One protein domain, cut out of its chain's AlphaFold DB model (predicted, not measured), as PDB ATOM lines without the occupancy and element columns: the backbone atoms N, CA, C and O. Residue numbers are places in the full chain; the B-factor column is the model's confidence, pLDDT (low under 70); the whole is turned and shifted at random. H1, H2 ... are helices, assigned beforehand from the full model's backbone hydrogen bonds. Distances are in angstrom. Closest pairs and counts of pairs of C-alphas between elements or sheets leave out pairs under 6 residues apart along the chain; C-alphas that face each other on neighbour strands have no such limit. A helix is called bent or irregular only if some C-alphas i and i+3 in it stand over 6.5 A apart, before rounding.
ATOM      1  N   LYS A   8     175.371 180.727 120.846       63.94
ATOM      2  CA  LYS A   8     174.024 180.378 120.358       63.94
ATOM      3  C   LYS A   8     173.240 179.594 121.406       63.94
ATOM      4  O   LYS A   8     172.104 179.946 121.707       63.94
ATOM      5  N   THR A   9     173.854 178.575 122.007       71.62
ATOM      6  CA  THR A   9     173.217 177.773 123.066       71.62
ATOM      7  C   THR A   9     172.957 178.585 124.337       71.62
ATOM      8  O   THR A   9     171.886 178.457 124.929       71.62
ATOM      9  N   GLY A  10     173.885 179.460 124.743       74.25
ATOM     10  CA  GLY A  10     173.680 180.386 125.863       74.25
ATOM     11  C   GLY A  10     172.524 181.361 125.621       74.25
ATOM     12  O   GLY A  10     171.644 181.495 126.470       74.25
ATOM     13  N   LEU A  11     172.477 181.968 124.433       68.06
ATOM     14  CA  LEU A  11     171.413 182.887 124.034       68.06
ATOM     15  C   LEU A  11     170.054 182.181 123.944       68.06
ATOM     16  O   LEU A  11     169.071 182.693 124.465       68.06
ATOM     17  N   GLN A  12     169.992 180.978 123.363       65.81
ATOM     18  CA  GLN A  12     168.756 180.192 123.329       65.81
ATOM     19  C   GLN A  12     168.259 179.832 124.729       65.81
ATOM     20  O   GLN A  12     167.063 179.934 124.988       65.81
ATOM     21  N   LYS A  13     169.152 179.463 125.657       73.12
ATOM     22  CA  LYS A  13     168.774 179.217 127.058       73.12
ATOM     23  C   LYS A  13     168.231 180.474 127.730       73.12
ATOM     24  O   LYS A  13     167.243 180.386 128.454       73.12
ATOM     25  N   GLN A  14     168.850 181.626 127.487       72.12
ATOM     26  CA  GLN A  14     168.403 182.896 128.049       72.12
ATOM     27  C   GLN A  14     167.036 183.307 127.489       72.12
ATOM     28  O   GLN A  14     166.138 183.599 128.269       72.12
ATOM     29  N   ILE A  15     166.845 183.233 126.168       64.88
ATOM     30  CA  ILE A  15     165.555 183.496 125.511       64.88
ATOM     31  C   ILE A  15     164.484 182.538 126.039       64.88
ATOM     32  O   ILE A  15     163.411 182.989 126.426       64.88
ATOM     33  N   LYS A  16     164.787 181.235 126.124       70.62
ATOM     34  CA  LYS A  16     163.879 180.211 126.659       70.62
ATOM     35  C   LYS A  16     163.490 180.543 128.104       70.62
ATOM     36  O   LYS A  16     162.309 180.550 128.422       70.62
ATOM     37  N   SER A  17     164.454 180.891 128.956       71.19
ATOM     38  CA  SER A  17     164.212 181.265 130.357       71.19
ATOM     39  C   SER A  17     163.352 182.526 130.497       71.19
ATOM     40  O   SER A  17     162.363 182.517 131.227       71.19
ATOM     41  N   THR A  18     163.677 183.596 129.766       70.38
ATOM     42  CA  THR A  18     162.908 184.848 129.782       70.38
ATOM     43  C   THR A  18     161.494 184.644 129.245       70.38
ATOM     44  O   THR A  18     160.547 185.146 129.842       70.38
ATOM     45  N   TYR A  19     161.340 183.871 128.169       66.94
ATOM     46  CA  TYR A  19     160.039 183.546 127.589       66.94
ATOM     47  C   TYR A  19     159.192 182.700 128.540       66.94
ATOM     48  O   TYR A  19     158.034 183.027 128.768       66.94
ATOM     49  N   PHE A  20     159.768 181.662 129.159       69.62
ATOM     50  CA  PHE A  20     159.058 180.870 130.164       69.62
ATOM     51  C   PHE A  20     158.659 181.708 131.365       69.62
ATOM     52  O   PHE A  20     157.535 181.582 131.829       69.62
ATOM     53  N   LYS A  21     159.547 182.576 131.857       74.69
ATOM     54  CA  LYS A  21     159.211 183.469 132.962       74.69
ATOM     55  C   LYS A  21     158.032 184.371 132.593       74.69
ATOM     56  O   LYS A  21     157.044 184.360 133.306       74.69
ATOM     57  N   ALA A  22     158.090 185.057 131.452       73.06
ATOM     58  CA  ALA A  22     156.996 185.911 130.990       73.06
ATOM     59  C   ALA A  22     155.688 185.130 130.775       73.06
ATOM     60  O   ALA A  22     154.615 185.619 131.110       73.06
ATOM     61  N   PHE A  23     155.775 183.902 130.257       71.19
ATOM     62  CA  PHE A  23     154.631 183.007 130.103       71.19
ATOM     63  C   PHE A  23     154.011 182.628 131.456       71.19
ATOM     64  O   PHE A  23     152.794 182.659 131.586       71.19
ATOM     65  N   PHE A  24     154.825 182.301 132.465       70.50
ATOM     66  CA  PHE A  24     154.328 181.959 133.800       70.50
ATOM     67  C   PHE A  24     153.825 183.175 134.580       70.50
ATOM     68  O   PHE A  24     152.822 183.055 135.272       70.50
ATOM     69  N   ASP A  25     154.457 184.337 134.419       76.94
ATOM     70  CA  ASP A  25     153.991 185.598 135.004       76.94
ATOM     71  C   ASP A  25     152.605 185.957 134.432       76.94
ATOM     72  O   ASP A  25     151.667 186.229 135.184       76.94
ATOM     73  N   LEU A  26     152.434 185.838 133.107       77.62
ATOM     74  CA  LEU A  26     151.130 185.964 132.451       77.62
ATOM     75  C   LEU A  26     150.160 184.867 132.919       77.62
ATOM     76  O   LEU A  26     148.961 185.118 133.034       77.62
ATOM     77  N   LEU A  27     150.664 183.665 133.227       75.88
ATOM     78  CA  LEU A  27     149.844 182.558 133.717       75.88
ATOM     79  C   LEU A  27     149.237 182.814 135.073       75.88
ATOM     80  O   LEU A  27     148.038 182.617 135.262       75.88
ATOM     81  N   GLU A  28     150.042 183.328 135.984       74.81
ATOM     82  CA  GLU A  28     149.544 183.786 137.265       74.81
ATOM     83  C   GLU A  28     148.563 184.950 137.111       74.81
ATOM     84  O   GLU A  28     147.523 184.938 137.765       74.81
ATOM     85  N   GLU A  29     148.841 185.922 136.238       81.12
ATOM     86  CA  GLU A  29     147.946 187.064 136.008       81.12
ATOM     87  C   GLU A  29     146.563 186.613 135.525       81.12
ATOM     88  O   GLU A  29     145.545 186.994 136.099       81.12
ATOM     89  N   LYS A  30     146.524 185.752 134.505       78.12
ATOM     90  CA  LYS A  30     145.293 185.250 133.884       78.12
ATOM     91  C   LYS A  30     144.469 184.351 134.797       78.12
ATOM     92  O   LYS A  30     143.241 184.393 134.747       78.12
ATOM     93  N   VAL A  31     145.123 183.559 135.648       77.62
ATOM     94  CA  VAL A  31     144.428 182.696 136.616       77.62
ATOM     95  C   VAL A  31     143.930 183.498 137.828       77.62
ATOM     96  O   VAL A  31     142.978 183.078 138.478       77.62
ATOM     97  N   ARG A  32     144.536 184.652 138.137       80.19
ATOM     98  CA  ARG A  32     144.092 185.552 139.221       80.19
ATOM     99  C   ARG A  32     142.926 186.470 138.840       80.19
ATOM    100  O   ARG A  32     142.430 187.170 139.717       80.19
ATOM    101  N   GLN A  33     142.511 186.508 137.573       83.06
ATOM    102  CA  GLN A  33     141.342 187.290 137.158       83.06
ATOM    103  C   GLN A  33     140.064 186.744 137.815       83.06
ATOM    104  O   GLN A  33     139.988 185.561 138.144       83.06
ATOM    105  N   GLU A  34     139.056 187.598 137.998       77.44
ATOM    106  CA  GLU A  34     137.734 187.206 138.501       77.44
ATOM    107  C   GLU A  34     136.663 187.480 137.424       77.44
ATOM    108  O   GLU A  34     136.268 188.636 137.247       77.44
ATOM    109  N   PRO A  35     136.183 186.457 136.684       76.31
ATOM    110  CA  PRO A  35     136.593 185.048 136.733       76.31
ATOM    111  C   PRO A  35     137.949 184.793 136.039       76.31
ATOM    112  O   PRO A  35     138.365 185.600 135.203       76.31
ATOM    113  N   PRO A  36     138.631 183.669 136.336       82.81
ATOM    114  CA  PRO A  36     139.851 183.277 135.635       82.81
ATOM    115  C   PRO A  36     139.630 183.137 134.126       82.81
ATOM    116  O   PRO A  36     138.536 182.783 133.678       82.81
ATOM    117  N   ASP A  37     140.686 183.332 133.336       86.75
ATOM    118  CA  ASP A  37     140.649 183.107 131.885       86.75
ATOM    119  C   ASP A  37     140.589 181.596 131.571       86.75
ATOM    120  O   ASP A  37     141.601 180.934 131.318       86.75
ATOM    121  N   TYR A  38     139.383 181.023 131.657       86.44
ATOM    122  CA  TYR A  38     139.154 179.587 131.475       86.44
ATOM    123  C   TYR A  38     139.537 179.104 130.080       86.44
ATOM    124  O   TYR A  38     140.101 178.020 129.950       86.44
ATOM    125  N   GLU A  39     139.273 179.903 129.044       89.00
ATOM    126  CA  GLU A  39     139.633 179.551 127.669       89.00
ATOM    127  C   GLU A  39     141.139 179.332 127.546       89.00
ATOM    128  O   GLU A  39     141.602 178.349 126.957       89.00
ATOM    129  N   TRP A  40     141.919 180.212 128.162       86.56
ATOM    130  CA  TRP A  40     143.357 180.091 128.118       86.56
ATOM    131  C   TRP A  40     143.880 178.888 128.925       86.56
ATOM    132  O   TRP A  40     144.725 178.149 128.418       86.56
ATOM    133  N   ILE A  41     143.318 178.587 130.104       87.62
ATOM    134  CA  ILE A  41     143.658 177.366 130.870       87.62
ATOM    135  C   ILE A  41     143.346 176.094 130.063       87.62
ATOM    136  O   ILE A  41     144.158 175.165 130.015       87.62
ATOM    137  N   VAL A  42     142.195 176.054 129.389       92.25
ATOM    138  CA  VAL A  42     141.768 174.923 128.548       92.25
ATOM    139  C   VAL A  42     142.695 174.736 127.349       92.25
ATOM    140  O   VAL A  42     143.039 173.602 127.001       92.25
ATOM    141  N   ASN A  43     143.168 175.826 126.744       92.56
ATOM    142  CA  ASN A  43     144.153 175.752 125.670       92.56
ATOM    143  C   ASN A  43     145.476 175.138 126.150       92.56
ATOM    144  O   ASN A  43     145.994 174.230 125.500       92.56
ATOM    145  N   LEU A  44     145.976 175.532 127.324       91.94
ATOM    146  CA  LEU A  44     147.196 174.947 127.898       91.94
ATOM    147  C   LEU A  44     147.029 173.462 128.233       91.94
ATOM    148  O   LEU A  44     147.923 172.650 127.983       91.94
ATOM    149  N   TYR A  45     145.861 173.081 128.739       93.50
ATOM    150  CA  TYR A  45     145.515 171.684 128.966       93.50
ATOM    151  C   TYR A  45     145.523 170.863 127.664       93.50
ATOM    152  O   TYR A  45     146.130 169.788 127.584       93.50
ATOM    153  N   LYS A  46     144.915 171.405 126.603       95.38
ATOM    154  CA  LYS A  46     144.907 170.808 125.262       95.38
ATOM    155  C   LYS A  46     146.319 170.660 124.694       95.38
ATOM    156  O   LYS A  46     146.607 169.645 124.053       95.38
ATOM    157  N   GLU A  47     147.202 171.626 124.936       94.81
ATOM    158  CA  GLU A  47     148.611 171.558 124.538       94.81
ATOM    159  C   GLU A  47     149.362 170.426 125.246       94.81
ATOM    160  O   GLU A  47     150.058 169.660 124.578       94.81
ATOM    161  N   ILE A  48     149.184 170.256 126.562       95.94
ATOM    162  CA  ILE A  48     149.794 169.147 127.320       95.94
ATOM    163  C   ILE A  48     149.373 167.801 126.719       95.94
ATOM    164  O   ILE A  48     150.227 166.971 126.388       95.94
ATOM    165  N   ARG A  49     148.068 167.606 126.488       96.38
ATOM    166  CA  ARG A  49     147.538 166.398 125.836       96.38
ATOM    167  C   ARG A  49     148.146 166.185 124.450       96.38
ATOM    168  O   ARG A  49     148.520 165.066 124.085       96.38
ATOM    169  N   HIS A  50     148.254 167.249 123.657       95.75
ATOM    170  CA  HIS A  50     148.851 167.168 122.329       95.75
ATOM    171  C   HIS A  50     150.317 166.732 122.399       95.75
ATOM    172  O   HIS A  50     150.707 165.808 121.688       95.75
ATOM    173  N   LYS A  51     151.116 167.331 123.287       94.62
ATOM    174  CA  LYS A  51     152.530 166.977 123.450       94.62
ATOM    175  C   LYS A  51     152.725 165.530 123.907       94.62
ATOM    176  O   LYS A  51     153.625 164.870 123.392       94.62
ATOM    177  N   LEU A  52     151.887 165.026 124.817       95.06
ATOM    178  CA  LEU A  52     151.919 163.623 125.258       95.06
ATOM    179  C   LEU A  52     151.610 162.653 124.112       95.06
ATOM    180  O   LEU A  52     152.263 161.626 123.947       95.06
ATOM    181  N   THR A  53     150.622 162.991 123.285       95.81
ATOM    182  CA  THR A  53     150.173 162.121 122.190       95.81
ATOM    183  C   THR A  53     150.980 162.288 120.903       95.81
ATOM    184  O   THR A  53     150.826 161.480 119.988       95.81
ATOM    185  N   PHE A  54     151.842 163.303 120.799       93.25
ATOM    186  CA  PHE A  54     152.530 163.682 119.561       93.25
ATOM    187  C   PHE A  54     153.328 162.534 118.924       93.25
ATOM    188  O   PHE A  54     153.233 162.309 117.718       93.25
ATOM    189  N   PHE A  55     154.067 161.764 119.725       86.25
ATOM    190  CA  PHE A  55     154.872 160.640 119.230       86.25
ATOM    191  C   PHE A  55     154.104 159.324 119.124       86.25
ATOM    192  O   PHE A  55     154.623 158.338 118.596       86.25
ATOM    193  N   LEU A  56     152.871 159.282 119.628       92.12
ATOM    194  CA  LEU A  56     152.076 158.069 119.634       92.12
ATOM    195  C   LEU A  56     151.389 157.862 118.289       92.12
ATOM    196  O   LEU A  56     150.703 158.745 117.763       92.12
ATOM    197  N   LYS A  57     151.512 156.636 117.769       92.50
ATOM    198  CA  LYS A  57     150.803 156.202 116.564       92.50
ATOM    199  C   LYS A  57     149.301 156.448 116.731       92.50
ATOM    200  O   LYS A  57     148.709 156.074 117.744       92.50
ATOM    201  N   LYS A  58     148.679 157.036 115.707       91.38
ATOM    202  CA  LYS A  58     147.225 157.239 115.662       91.38
ATOM    203  C   LYS A  58     146.496 155.917 115.931       91.38
ATOM    204  O   LYS A  58     146.813 154.900 115.315       91.38
ATOM    205  N   GLY A  59     145.542 155.948 116.859       88.69
ATOM    206  CA  GLY A  59     144.732 154.792 117.239       88.69
ATOM    207  C   GLY A  59     145.430 153.742 118.111       88.69
ATOM    208  O   GLY A  59     144.810 152.710 118.367       88.69
ATOM    209  N   SER A  60     146.671 153.961 118.571       94.81
ATOM    210  CA  SER A  60     147.281 153.066 119.562       94.81
ATOM    211  C   SER A  60     146.482 153.079 120.866       94.81
ATOM    212  O   SER A  60     145.893 154.100 121.224       94.81
ATOM    213  N   TYR A  61     146.476 151.950 121.579       95.62
ATOM    214  CA  TYR A  61     145.769 151.816 122.856       95.62
ATOM    215  C   TYR A  61     146.144 152.943 123.827       95.62
ATOM    216  O   TYR A  61     145.279 153.657 124.315       95.62
ATOM    217  N   PHE A  62     147.445 153.182 124.003       94.69
ATOM    218  CA  PHE A  62     147.922 154.192 124.941       94.69
ATOM    219  C   PHE A  62     147.614 155.631 124.503       94.69
ATOM    220  O   PHE A  62     147.387 156.501 125.336       94.69
ATOM    221  N   ARG A  63     147.546 155.902 123.192       96.25
ATOM    222  CA  ARG A  63     147.094 157.211 122.703       96.25
ATOM    223  C   ARG A  63     145.638 157.459 123.080       96.25
ATOM    224  O   ARG A  63     145.334 158.549 123.545       96.25
ATOM    225  N   LYS A  64     144.777 156.457 122.880       96.12
ATOM    226  CA  LYS A  64     143.360 156.535 123.250       96.12
ATOM    227  C   LYS A  64     143.192 156.707 124.755       96.12
ATOM    228  O   LYS A  64     142.475 157.605 125.156       96.12
ATOM    229  N   GLU A  65     143.941 155.948 125.559       96.06
ATOM    230  CA  GLU A  65     143.969 156.097 127.024       96.06
ATOM    231  C   GLU A  65     144.259 157.550 127.437       96.06
ATOM    232  O   GLU A  65     143.555 158.097 128.278       96.06
ATOM    233  N   ILE A  66     145.245 158.208 126.812       96.19
ATOM    234  CA  ILE A  66     145.558 159.621 127.088       96.19
ATOM    235  C   ILE A  66     144.474 160.567 126.559       96.19
ATOM    236  O   ILE A  66     144.134 161.531 127.234       96.19
ATOM    237  N   GLU A  67     143.950 160.341 125.353       95.56
ATOM    238  CA  GLU A  67     142.912 161.195 124.761       95.56
ATOM    239  C   GLU A  67     141.592 161.137 125.549       95.56
ATOM    240  O   GLU A  67     140.961 162.178 125.716       95.56
ATOM    241  N   GLU A  68     141.226 159.962 126.067       94.75
ATOM    242  CA  GLU A  68     140.043 159.712 126.902       94.75
ATOM    243  C   GLU A  68     140.257 160.181 128.349       94.75
ATOM    244  O   GLU A  68     139.398 160.843 128.925       94.75
ATOM    245  N   GLY A  69     141.423 159.890 128.939       93.69
ATOM    246  CA  GLY A  69     141.778 160.348 130.286       93.69
ATOM    247  C   GLY A  69     142.019 161.858 130.371       93.69
ATOM    248  O   GLY A  69     141.937 162.432 131.458       93.69
ATOM    249  N   MET A  70     142.293 162.507 129.233       95.44
ATOM    250  CA  MET A  70     142.386 163.959 129.104       95.44
ATOM    251  C   MET A  70     141.314 164.541 128.173       95.44
ATOM    252  O   MET A  70     141.615 165.168 127.145       95.44
ATOM    253  N   ASP A  71     140.048 164.335 128.525       95.44
ATOM    254  CA  ASP A  71     138.924 164.931 127.810       95.44
ATOM    255  C   ASP A  71     138.882 166.458 128.025       95.44
ATOM    256  O   ASP A  71     138.696 166.966 129.131       95.44
ATOM    257  N   VAL A  72     139.082 167.201 126.933       94.94
ATOM    258  CA  VAL A  72     139.148 168.671 126.935       94.94
ATOM    259  C   VAL A  72     137.769 169.297 127.126       94.94
ATOM    260  O   VAL A  72     137.673 170.341 127.767       94.94
ATOM    261  N   GLU A  73     136.716 168.685 126.581       94.56
ATOM    262  CA  GLU A  73     135.352 169.207 126.700       94.56
ATOM    263  C   GLU A  73     134.855 169.033 128.134       94.56
ATOM    264  O   GLU A  73     134.349 169.984 128.732       94.56
ATOM    265  N   LEU A  74     135.090 167.855 128.723       93.62
ATOM    266  CA  LEU A  74     134.784 167.605 130.129       93.62
ATOM    267  C   LEU A  74     135.576 168.546 131.046       93.62
ATOM    268  O   LEU A  74     135.009 169.130 131.966       93.62
ATOM    269  N   PHE A  75     136.871 168.739 130.787       93.31
ATOM    270  CA  PHE A  75     137.704 169.635 131.589       93.31
ATOM    271  C   PHE A  75     137.224 171.098 131.544       93.31
ATOM    272  O   PHE A  75     137.129 171.737 132.593       93.31
ATOM    273  N   ASP A  76     136.867 171.625 130.364       93.50
ATOM    274  CA  ASP A  76     136.297 172.977 130.222       93.50
ATOM    275  C   ASP A  76     134.976 173.117 130.995       93.50
ATOM    276  O   ASP A  76     134.782 174.077 131.746       93.50
ATOM    277  N   GLN A  77     134.095 172.117 130.894       93.19
ATOM    278  CA  GLN A  77     132.850 172.087 131.662       93.19
ATOM    279  C   GLN A  77     133.107 172.071 133.171       93.19
ATOM    280  O   GLN A  77     132.442 172.797 133.912       93.19
ATOM    281  N   MET A  78     134.067 171.274 133.643       90.38
ATOM    282  CA  MET A  78     134.391 171.210 135.065       90.38
ATOM    283  C   MET A  78     134.964 172.537 135.578       90.38
ATOM    284  O   MET A  78     134.602 172.962 136.673       90.38
ATOM    285  N   LEU A  79     135.802 173.223 134.795       89.25
ATOM    286  CA  LEU A  79     136.332 174.541 135.160       89.25
ATOM    287  C   LEU A  79     135.227 175.593 135.286       89.25
ATOM    288  O   LEU A  79     135.131 176.266 136.312       89.25
ATOM    289  N   ARG A  80     134.372 175.712 134.266       89.44
ATOM    290  CA  ARG A  80     133.319 176.741 134.213       89.44
ATOM    291  C   ARG A  80     132.238 176.550 135.271       89.44
ATOM    292  O   ARG A  80     131.655 177.528 135.724       89.44
ATOM    293  N   ASN A  81     131.985 175.304 135.665       89.50
ATOM    294  CA  ASN A  81     131.005 174.963 136.696       89.50
ATOM    295  C   ASN A  81     131.624 174.831 138.098       89.50
ATOM    296  O   ASN A  81     130.947 174.371 139.014       89.50
ATOM    297  N   ASN A  82     132.895 175.215 138.274       83.69
ATOM    298  CA  ASN A  82     133.624 175.115 139.541       83.69
ATOM    299  C   ASN A  82     133.604 173.694 140.153       83.69
ATOM    300  O   ASN A  82     133.497 173.515 141.364       83.69
ATOM    301  N   ALA A  83     133.683 172.677 139.292       86.38
ATOM    302  CA  ALA A  83     133.636 171.256 139.636       86.38
ATOM    303  C   ALA A  83     135.028 170.592 139.669       86.38
ATOM    304  O   ALA A  83     135.126 169.372 139.785       86.38
ATOM    305  N   ILE A  84     136.110 171.371 139.560       84.69
ATOM    306  CA  ILE A  84     137.477 170.894 139.804       84.69
ATOM    307  C   ILE A  84     137.841 171.181 141.258       84.69
ATOM    308  O   ILE A  84     138.239 172.295 141.604       84.69
ATOM    309  N   GLY A  85     137.705 170.166 142.109       86.31
ATOM    310  CA  GLY A  85     138.194 170.181 143.479       86.31
ATOM    311  C   GLY A  85     139.619 169.637 143.596       86.31
ATOM    312  O   GLY A  85     140.310 169.347 142.615       86.31
ATOM    313  N   GLY A  86     140.074 169.480 144.842       87.69
ATOM    314  CA  GLY A  86     141.413 168.959 145.130       87.69
ATOM    315  C   GLY A  86     141.617 167.512 144.668       87.69
ATOM    316  O   GLY A  86     142.710 167.167 144.226       87.69
ATOM    317  N   VAL A  87     140.576 166.675 144.722       90.25
ATOM    318  CA  VAL A  87     140.653 165.260 144.319       90.25
ATOM    319  C   VAL A  87     140.764 165.138 142.802       90.25
ATOM    320  O   VAL A  87     141.632 164.424 142.301       90.25
ATOM    321  N   GLU A  88     139.935 165.870 142.059       90.81
ATOM    322  CA  GLU A  88     139.945 165.886 140.596       90.81
ATOM    323  C   GLU A  88     141.290 166.401 140.078       90.81
ATOM    324  O   GLU A  88     141.898 165.794 139.194       90.81
ATOM    325  N   PHE A  89     141.802 167.477 140.684       91.88
ATOM    326  CA  PHE A  89     143.101 168.033 140.326       91.88
ATOM    327  C   PHE A  89     144.259 167.082 140.669       91.88
ATOM    328  O   PHE A  89     145.160 166.896 139.851       91.88
ATOM    329  N   TYR A  90     144.223 166.422 141.832       94.19
ATOM    330  CA  TYR A  90     145.206 165.399 142.201       94.19
ATOM    331  C   TYR A  90     145.240 164.251 141.184       94.19
ATOM    332  O   TYR A  90     146.313 163.867 140.717       94.19
ATOM    333  N   ASN A  91     144.069 163.738 140.798       94.44
ATOM    334  CA  ASN A  91     143.952 162.656 139.824       94.44
ATOM    335  C   ASN A  91     144.490 163.068 138.451       94.44
ATOM    336  O   ASN A  91     145.209 162.290 137.823       94.44
ATOM    337  N   LEU A  92     144.204 164.298 138.016       95.00
ATOM    338  CA  LEU A  92     144.743 164.844 136.774       95.00
ATOM    339  C   LEU A  92     146.274 164.927 136.805       95.00
ATOM    340  O   LEU A  92     146.939 164.475 135.871       95.00
ATOM    341  N   VAL A  93     146.837 165.484 137.882       96.31
ATOM    342  CA  VAL A  93     148.290 165.558 138.071       96.31
ATOM    343  C   VAL A  93     148.873 164.150 138.008       96.31
ATOM    344  O   VAL A  93     149.756 163.888 137.196       96.31
ATOM    345  N   ASN A  94     148.337 163.208 138.781       97.06
ATOM    346  CA  ASN A  94     148.829 161.838 138.773       97.06
ATOM    347  C   ASN A  94     148.796 161.222 137.366       97.06
ATOM    348  O   ASN A  94     149.805 160.695 136.902       97.06
ATOM    349  N   PHE A  95     147.675 161.350 136.654       97.62
ATOM    350  CA  PHE A  95     147.506 160.794 135.313       97.62
ATOM    351  C   PHE A  95     148.552 161.314 134.317       97.62
ATOM    352  O   PHE A  95     149.159 160.531 133.581       97.62
ATOM    353  N   VAL A  96     148.804 162.626 134.308       97.50
ATOM    354  CA  VAL A  96     149.772 163.253 133.393       97.50
ATOM    355  C   VAL A  96     151.202 162.806 133.694       97.50
ATOM    356  O   VAL A  96     151.953 162.477 132.770       97.50
ATOM    357  N   PHE A  97     151.591 162.754 134.968       97.88
ATOM    358  CA  PHE A  97     152.946 162.349 135.344       97.88
ATOM    359  C   PHE A  97     153.178 160.845 135.146       97.88
ATOM    360  O   PHE A  97     154.223 160.475 134.618       97.88
ATOM    361  N   GLU A  98     152.205 159.984 135.450       97.50
ATOM    362  CA  GLU A  98     152.298 158.545 135.151       97.50
ATOM    363  C   GLU A  98     152.348 158.281 133.639       97.50
ATOM    364  O   GLU A  98     153.142 157.464 133.171       97.50
ATOM    365  N   SER A  99     151.571 159.026 132.846       96.62
ATOM    366  CA  SER A  99     151.664 158.962 131.384       96.62
ATOM    367  C   SER A  99     153.047 159.385 130.889       96.62
ATOM    368  O   SER A  99     153.606 158.756 129.992       96.62
ATOM    369  N   THR A 100     153.637 160.412 131.504       95.75
ATOM    370  CA  THR A 100     154.988 160.883 131.168       95.75
ATOM    371  C   THR A 100     156.056 159.850 131.530       95.75
ATOM    372  O   THR A 100     156.951 159.614 130.723       95.75
ATOM    373  N   LEU A 101     155.946 159.183 132.685       96.38
ATOM    374  CA  LEU A 101     156.842 158.089 133.086       96.38
ATOM    375  C   LEU A 101     156.773 156.913 132.104       96.38
ATOM    376  O   LEU A 101     157.805 156.403 131.683       96.38
ATOM    377  N   LYS A 102     155.566 156.524 131.668       94.75
ATOM    378  CA  LYS A 102     155.377 155.465 130.659       94.75
ATOM    379  C   LYS A 102     156.011 155.808 129.301       94.75
ATOM    380  O   LYS A 102     156.401 154.900 128.571       94.75
ATOM    381  N   LEU A 103     156.065 157.092 128.934       92.62
ATOM    382  CA  LEU A 103     156.666 157.567 127.678       92.62
ATOM    383  C   LEU A 103     158.176 157.821 127.783       92.62
ATOM    384  O   LEU A 103     158.869 157.811 126.766       92.62
ATOM    385  N   GLY A 104     158.656 158.134 128.985       90.38
ATOM    386  CA  GLY A 104     160.011 158.588 129.247       90.38
ATOM    387  C   GLY A 104     161.031 157.467 129.422       90.38
ATOM    388  O   GLY A 104     160.724 156.278 129.417       90.38
ATOM    389  N   SER A 105     162.289 157.877 129.564       90.94
ATOM    390  CA  SER A 105     163.383 156.976 129.918       90.94
ATOM    391  C   SER A 105     163.453 156.791 131.438       90.94
ATOM    392  O   SER A 105     163.421 157.804 132.145       90.94
ATOM    393  N   PRO A 106     163.709 155.564 131.942       93.62
ATOM    394  CA  PRO A 106     163.914 155.301 133.371       93.62
ATOM    395  C   PRO A 106     164.986 156.183 134.025       93.62
ATOM    396  O   PRO A 106     164.963 156.415 135.231       93.62
ATOM    397  N   ALA A 107     165.930 156.699 133.231       93.56
ATOM    398  CA  ALA A 107     166.972 157.606 133.699       93.56
ATOM    399  C   ALA A 107     166.432 158.937 134.254       93.56
ATOM    400  O   ALA A 107     167.143 159.574 135.022       93.56
ATOM    401  N   ARG A 108     165.215 159.353 133.870       93.44
ATOM    402  CA  ARG A 108     164.578 160.604 134.323       93.44
ATOM    403  C   ARG A 108     163.407 160.384 135.288       93.44
ATOM    404  O   ARG A 108     162.764 161.348 135.703       93.44
ATOM    405  N   ASP A 109     163.106 159.137 135.656       96.12
ATOM    406  CA  ASP A 109     161.945 158.809 136.494       96.12
ATOM    407  C   ASP A 109     161.979 159.524 137.845       96.12
ATOM    408  O   ASP A 109     160.941 159.932 138.372       96.12
ATOM    409  N   LYS A 110     163.177 159.676 138.419       97.31
ATOM    410  CA  LYS A 110     163.368 160.341 139.707       97.31
ATOM    411  C   LYS A 110     163.004 161.821 139.615       97.31
ATOM    412  O   LYS A 110     162.273 162.321 140.465       97.31
ATOM    413  N   GLU A 111     163.481 162.505 138.584       97.06
ATOM    414  CA  GLU A 111     163.237 163.921 138.331       97.06
ATOM    415  C   GLU A 111     161.762 164.183 138.010       97.06
ATOM    416  O   GLU A 111     161.187 165.154 138.502       97.06
ATOM    417  N   VAL A 112     161.125 163.300 137.232       97.31
ATOM    418  CA  VAL A 112     159.689 163.387 136.923       97.31
ATOM    419  C   VAL A 112     158.850 163.228 138.195       97.31
ATOM    420  O   VAL A 112     157.954 164.035 138.444       97.31
ATOM    421  N   LYS A 113     159.171 162.246 139.046       97.56
ATOM    422  CA  LYS A 113     158.489 162.059 140.339       97.56
ATOM    423  C   LYS A 113     158.703 163.247 141.270       97.56
ATOM    424  O   LYS A 113     157.738 163.736 141.840       97.56
ATOM    425  N   GLN A 114     159.920 163.787 141.345       97.75
ATOM    426  CA  GLN A 114     160.197 164.990 142.133       97.75
ATOM    427  C   GLN A 114     159.335 166.179 141.681       97.75
ATOM    428  O   GLN A 114     158.760 166.879 142.510       97.75
ATOM    429  N   LYS A 115     159.195 166.388 140.367       97.50
ATOM    430  CA  LYS A 115     158.359 167.456 139.797       97.50
ATOM    431  C   LYS A 115     156.871 167.279 140.096       97.50
ATOM    432  O   LYS A 115     156.172 168.274 140.278       97.50
ATOM    433  N   ARG A 116     156.388 166.040 140.173       97.56
ATOM    434  CA  ARG A 116     155.028 165.721 140.624       97.56
ATOM    435  C   ARG A 116     154.857 166.014 142.115       97.56
ATOM    436  O   ARG A 116     153.884 166.648 142.513       97.56
ATOM    437  N   ASP A 117     155.815 165.577 142.926       96.94
ATOM    438  CA  ASP A 117     155.740 165.681 144.381       96.94
ATOM    439  C   ASP A 117     155.802 167.152 144.848       96.94
ATOM    440  O   ASP A 117     155.085 167.513 145.775       96.94
ATOM    441  N   GLU A 118     156.514 168.037 144.131       95.94
ATOM    442  CA  GLU A 118     156.443 169.502 144.325       95.94
ATOM    443  C   GLU A 118     154.998 170.038 144.268       95.94
ATOM    444  O   GLU A 118     154.623 170.925 145.038       95.94
ATOM    445  N   ILE A 119     154.171 169.498 143.366       95.25
ATOM    446  CA  ILE A 119     152.764 169.893 143.235       95.25
ATOM    447  C   ILE A 119     151.967 169.340 144.417       95.25
ATOM    448  O   ILE A 119     151.181 170.068 145.020       95.25
ATOM    449  N   TYR A 120     152.182 168.073 144.779       95.69
ATOM    450  CA  TYR A 120     151.506 167.457 145.921       95.69
ATOM    451  C   TYR A 120     151.828 168.160 147.237       95.69
ATOM    452  O   TYR A 120     150.938 168.332 148.066       95.69
ATOM    453  N   ASP A 121     153.060 168.610 147.429       95.12
ATOM    454  CA  ASP A 121     153.432 169.372 148.615       95.12
ATOM    455  C   ASP A 121     152.780 170.759 148.612       95.12
ATOM    456  O   ASP A 121     152.286 171.203 149.648       95.12
ATOM    457  N   CYS A 122     152.663 171.410 147.449       91.69
ATOM    458  CA  CYS A 122     151.876 172.638 147.320       91.69
ATOM    459  C   CYS A 122     150.398 172.413 147.692       91.69
ATOM    460  O   CYS A 122     149.836 173.211 148.441       91.69
ATOM    461  N   MET A 123     149.789 171.299 147.264       91.06
ATOM    462  CA  MET A 123     148.415 170.947 147.646       91.06
ATOM    463  C   MET A 123     148.277 170.716 149.156       91.06
ATOM    464  O   MET A 123     147.368 171.262 149.778       91.06
ATOM    465  N   LYS A 124     149.186 169.940 149.766       91.50
ATOM    466  CA  LYS A 124     149.179 169.664 151.217       91.50
ATOM    467  C   LYS A 124     149.319 170.938 152.050       91.50
ATOM    468  O   LYS A 124     148.733 171.030 153.122       91.50
ATOM    469  N   ASN A 125     150.066 171.915 151.545       91.69
ATOM    470  CA  ASN A 125     150.278 173.204 152.198       91.69
ATOM    471  C   ASN A 125     149.129 174.206 151.964       91.69
ATOM    472  O   ASN A 125     149.266 175.373 152.323       91.69
ATOM    473  N   GLY A 126     148.009 173.780 151.369       86.12
ATOM    474  CA  GLY A 126     146.850 174.641 151.124       86.12
ATOM    475  C   GLY A 126     147.032 175.608 149.953       86.12
ATOM    476  O   GLY A 126     146.420 176.675 149.943       86.12
ATOM    477  N   GLY A 127     147.883 175.261 148.981       85.00
ATOM    478  CA  GLY A 127     148.091 176.053 147.774       85.00
ATOM    479  C   GLY A 127     146.780 176.328 147.037       85.00
ATOM    480  O   GLY A 127     145.942 175.441 146.868       85.00
ATOM    481  N   MET A 128     146.601 177.569 146.592       84.25
ATOM    482  CA  MET A 128     145.389 177.978 145.882       84.25
ATOM    483  C   MET A 128     145.436 177.562 144.410       84.25
ATOM    484  O   MET A 128     146.505 177.327 143.845       84.25
ATOM    485  N   PHE A 129     144.278 177.559 143.747       80.88
ATOM    486  CA  PHE A 129     144.156 177.257 142.318       80.88
ATOM    487  C   PHE A 129     145.113 178.099 141.446       80.88
ATOM    488  O   PHE A 129     145.781 177.567 140.561       80.88
ATOM    489  N   CYS A 130     145.277 179.387 141.775       77.25
ATOM    490  CA  CYS A 130     146.198 180.301 141.093       77.25
ATOM    491  C   CYS A 130     147.689 180.002 141.290       77.25
ATOM    492  O   CYS A 130     148.502 180.544 140.554       77.25
ATOM    493  N   GLN A 131     148.058 179.144 142.241       83.44
ATOM    494  CA  GLN A 131     149.432 178.669 142.441       83.44
ATOM    495  C   GLN A 131     149.611 177.261 141.866       83.44
ATOM    496  O   GLN A 131     150.617 176.959 141.224       83.44
ATOM    497  N   LEU A 132     148.606 176.407 142.067       88.50
ATOM    498  CA  LEU A 132     148.620 175.008 141.663       88.50
ATOM    499  C   LEU A 132     148.593 174.829 140.145       88.50
ATOM    500  O   LEU A 132     149.386 174.052 139.615       88.50
ATOM    501  N   VAL A 133     147.717 175.549 139.437       86.88
ATOM    502  CA  VAL A 133     147.580 175.412 137.980       86.88
ATOM    503  C   VAL A 133     148.854 175.830 137.242       86.88
ATOM    504  O   VAL A 133     149.347 175.027 136.442       86.88
ATOM    505  N   PRO A 134     149.460 177.003 137.521       86.69
ATOM    506  CA  PRO A 134     150.725 177.363 136.891       86.69
ATOM    507  C   PRO A 134     151.851 176.376 137.204       86.69
ATOM    508  O   PRO A 134     152.592 175.984 136.299       86.69
ATOM    509  N   LEU A 135     151.963 175.929 138.463       90.56
ATOM    510  CA  LEU A 135     152.985 174.966 138.877       90.56
ATOM    511  C   LEU A 135     152.828 173.624 138.151       90.56
ATOM    512  O   LEU A 135     153.812 173.073 137.654       90.56
ATOM    513  N   PHE A 136     151.596 173.125 138.038       93.19
ATOM    514  CA  PHE A 136     151.289 171.915 137.284       93.19
ATOM    515  C   PHE A 136     151.662 172.054 135.809       93.19
ATOM    516  O   PHE A 136     152.425 171.232 135.302       93.19
ATOM    517  N   ILE A 137     151.188 173.105 135.134       91.69
ATOM    518  CA  ILE A 137     151.457 173.327 133.707       91.69
ATOM    519  C   ILE A 137     152.962 173.428 133.461       91.69
ATOM    520  O   ILE A 137     153.473 172.837 132.507       91.69
ATOM    521  N   LYS A 138     153.689 174.123 134.342       90.00
ATOM    522  CA  LYS A 138     155.146 174.226 134.287       90.00
ATOM    523  C   LYS A 138     155.819 172.869 134.378       90.00
ATOM    524  O   LYS A 138     156.598 172.507 133.496       90.00
ATOM    525  N   ASN A 139     155.539 172.137 135.449       94.25
ATOM    526  CA  ASN A 139     156.230 170.893 135.745       94.25
ATOM    527  C   ASN A 139     155.882 169.815 134.710       94.25
ATOM    528  O   ASN A 139     156.788 169.136 134.228       94.25
ATOM    529  N   ALA A 140     154.621 169.731 134.276       95.38
ATOM    530  CA  ALA A 140     154.198 168.840 133.199       95.38
ATOM    531  C   ALA A 140     154.941 169.142 131.888       95.38
ATOM    532  O   ALA A 140     155.513 168.236 131.287       95.38
ATOM    533  N   ASN A 141     155.001 170.409 131.461       93.12
ATOM    534  CA  ASN A 141     155.704 170.779 130.230       93.12
ATOM    535  C   ASN A 141     157.200 170.466 130.290       93.12
ATOM    536  O   ASN A 141     157.736 169.936 129.325       93.12
ATOM    537  N   VAL A 142     157.862 170.737 131.417       92.81
ATOM    538  CA  VAL A 142     159.282 170.393 131.599       92.81
ATOM    539  C   VAL A 142     159.505 168.889 131.441       92.81
ATOM    540  O   VAL A 142     160.397 168.477 130.702       92.81
ATOM    541  N   CYS A 143     158.685 168.067 132.099       95.06
ATOM    542  CA  CYS A 143     158.824 166.617 132.032       95.06
ATOM    543  C   CYS A 143     158.506 166.062 130.639       95.06
ATOM    544  O   CYS A 143     159.206 165.170 130.167       95.06
ATOM    545  N   ILE A 144     157.500 166.601 129.951       95.25
ATOM    546  CA  ILE A 144     157.171 166.174 128.588       95.25
ATOM    547  C   ILE A 144     158.268 166.611 127.611       95.25
ATOM    548  O   ILE A 144     158.700 165.807 126.791       95.25
ATOM    549  N   ASP A 145     158.786 167.835 127.720       93.00
ATOM    550  CA  ASP A 145     159.873 168.322 126.863       93.00
ATOM    551  C   ASP A 145     161.126 167.429 126.984       93.00
ATOM    552  O   ASP A 145     161.792 167.164 125.986       93.00
ATOM    553  N   TRP A 146     161.411 166.881 128.169       94.31
ATOM    554  CA  TRP A 146     162.476 165.889 128.351       94.31
ATOM    555  C   TRP A 146     162.265 164.610 127.539       94.31
ATOM    556  O   TRP A 146     163.210 164.110 126.932       94.31
ATOM    557  N   VAL A 147     161.029 164.104 127.488       93.69
ATOM    558  CA  VAL A 147     160.668 162.956 126.642       93.69
ATOM    559  C   VAL A 147     160.874 163.300 125.166       93.69
ATOM    560  O   VAL A 147     161.435 162.501 124.414       93.69
ATOM    561  N   HIS A 148     160.461 164.500 124.747       92.69
ATOM    562  CA  HIS A 148     160.655 164.985 123.374       92.69
ATOM    563  C   HIS A 148     162.140 165.063 122.997       92.69
ATOM    564  O   HIS A 148     162.524 164.599 121.920       92.69
ATOM    565  N   GLU A 149     162.977 165.608 123.881       91.38
ATOM    566  CA  GLU A 149     164.429 165.697 123.697       91.38
ATOM    567  C   GLU A 149     165.066 164.305 123.568       91.38
ATOM    568  O   GLU A 149     165.823 164.057 122.626       91.38
ATOM    569  N   ASP A 150     164.725 163.374 124.461       90.69
ATOM    570  CA  ASP A 150     165.287 162.020 124.455       90.69
ATOM    571  C   ASP A 150     164.899 161.243 123.188       90.69
ATOM    572  O   ASP A 150     165.762 160.654 122.531       90.69
ATOM    573  N   LEU A 151     163.628 161.293 122.780       88.62
ATOM    574  CA  LEU A 151     163.165 160.656 121.543       88.62
ATOM    575  C   LEU A 151     163.800 161.285 120.295       88.62
ATOM    576  O   LEU A 151     164.145 160.573 119.343       88.62
ATOM    577  N   GLY A 152     164.000 162.606 120.298       88.06
ATOM    578  CA  GLY A 152     164.723 163.318 119.245       88.06
ATOM    579  C   GLY A 152     166.165 162.826 119.103       88.06
ATOM    580  O   GLY A 152     166.604 162.500 117.994       88.06
ATOM    581  N   ASN A 153     166.868 162.682 120.229       88.44
ATOM    582  CA  ASN A 153     168.238 162.173 120.273       88.44
ATOM    583  C   ASN A 153     168.324 160.724 119.770       88.44
ATOM    584  O   ASN A 153     169.212 160.395 118.982       88.44
ATOM    585  N   VAL A 154     167.374 159.863 120.155       86.62
ATOM    586  CA  VAL A 154     167.294 158.479 119.655       86.62
ATOM    587  C   VAL A 154     167.135 158.457 118.134       86.62
ATOM    588  O   VAL A 154     167.890 157.766 117.447       86.62
ATOM    589  N   LYS A 155     166.210 159.253 117.582       84.00
ATOM    590  CA  LYS A 155     165.995 159.343 116.129       84.00
ATOM    591  C   LYS A 155     167.259 159.794 115.390       84.00
ATOM    592  O   LYS A 155     167.602 159.217 114.355       84.00
ATOM    593  N   GLN A 156     167.959 160.801 115.912       85.12
ATOM    594  CA  GLN A 156     169.200 161.301 115.320       85.12
ATOM    595  C   GLN A 156     170.304 160.237 115.345       85.12
ATOM    596  O   GLN A 156     170.925 159.975 114.312       85.12
ATOM    597  N   ASN A 157     170.495 159.569 116.482       87.06
ATOM    598  CA  ASN A 157     171.494 158.513 116.638       87.06
ATOM    599  C   ASN A 157     171.240 157.337 115.687       87.06
ATOM    600  O   ASN A 157     172.167 156.894 115.010       87.06
ATOM    601  N   LEU A 158     169.986 156.891 115.554       85.56
ATOM    602  CA  LEU A 158     169.609 155.847 114.595       85.56
ATOM    603  C   LEU A 158     169.921 156.261 113.150       85.56
ATOM    604  O   LEU A 158     170.503 155.481 112.402       85.56
ATOM    605  N   SER A 159     169.610 157.505 112.772       85.62
ATOM    606  CA  SER A 159     169.891 158.001 111.419       85.62
ATOM    607  C   SER A 159     171.390 158.052 111.089       85.62
ATOM    608  O   SER A 159     171.779 157.820 109.945       85.62
ATOM    609  N   ASN A 160     172.238 158.314 112.089       85.88
ATOM    610  CA  ASN A 160     173.692 158.323 111.937       85.88
ATOM    611  C   ASN A 160     174.262 156.906 111.787       85.88
ATOM    612  O   ASN A 160     175.236 156.720 111.062       85.88
ATOM    613  N   LEU A 161     173.647 155.911 112.438       80.38
ATOM    614  CA  LEU A 161     174.031 154.502 112.314       80.38
ATOM    615  C   LEU A 161     173.684 153.928 110.935       80.38
ATOM    616  O   LEU A 161     174.465 153.159 110.396       80.38
ATOM    617  N   THR A 162     172.559 154.337 110.339       78.50
ATOM    618  CA  THR A 162     172.139 153.878 109.000       78.50
ATOM    619  C   THR A 162     172.882 154.541 107.834       78.50
ATOM    620  O   THR A 162     172.710 154.129 106.693       78.50
ATOM    621  N   LYS A 163     173.648 155.609 108.096       70.19
ATOM    622  CA  LYS A 163     174.439 156.346 107.089       70.19
ATOM    623  C   LYS A 163     175.909 155.900 107.022       70.19
ATOM    624  O   LYS A 163     176.667 156.490 106.256       70.19
TER     625      LYS A 163
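This is residues 8 to 163 of the 164 residues of an uncharacterized protein of viral metagenome (UniProt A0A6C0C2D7). Three nearly aligned helices, H5, H6 and H7, form a tight up-and-down bundle, each running against the one before it, and H2 packs along H7 with the short H3 and H4 on it. H1 makes an open V with H7: the two meet near residues 31 and 130, and residues 8 to 19 of H1 stick out as one arm, residues 152 to 163 at the other end of H7 as a second. The printed part has 156 residues with seven named helices, H1 to H7 in that order, and no named strand; the class is all helix. The whole is compact, with a radius of gyration of the C-alphas of 16.8 A and spans of 57 by 40 by 27 A.

H1, residues 8 to 31, begins with C-alpha 8 at (174.024, 180.378, 120.358) and is 33.8 A long. H2 is residues 38 to 53, 22.6 A. H3, residues 61 to 69, and H4, residues 72 to 80, are short. H5 is residues 86 to 103, 25.8 A, beginning with C-alpha 86 at (141.413, 168.959, 145.130). H6 is residues 106 to 124, 27.2 A, and is irregular: C-alphas 107 and 110 are 7.5 A apart. H7, residues 129 to 161, is the longest helix at 48.1 A and ends with C-alpha 161 at (174.031, 154.502, 112.314).

H7 and H2 are the hubs, touching four helices each. H7 touches H6 with residues 132 to 143 alone, opposite ways at a shallow tilt of 6 degrees; the closest C-alphas, of Lys 115 and Asn 139, are 5.7 A apart. H6 and H7 are a helical hairpin. H5 and H6 are another, with the C-alphas of Leu 101 and Asp 109 closest at 6.2 A. H7 touches H5 the same way, Thr 100 to Ile 144 being the closest C-alphas at 6.3 A. H2 touches H7 at a shallow tilt of 27 degrees, with the C-alphas of Leu 52 and Ile 144 closest at 6.7 A. H3 forms a helical hairpin with H2, and H4 touches H2 with the C-alphas of Val 42 and Asp 76 closest at 6.0 A. H3 and H4 are apart. H1 touches H7 with residues 24 to 31 alone, opposite ways at a shallow tilt of 30 degrees; the closest C-alphas, of Val 31 and Cys 130, are 5.4 A apart. H1 and H2 only just touch, with 3 pairs of C-alphas within 8 A, and only at the corner. In H1 to H5 every O i to N i+4 pair is within hydrogen-bond range; in H6 12 of 15 are, in H7 28 of 29.

The C-alphas farthest apart, of Glu 34 and Lys 163, are 57.3 A apart. The printed part has no cut, and no link is long. The mean pLDDT of the printed part is 88.4; residues 8, 11 to 12, 15 and 19 to 20 are under 70.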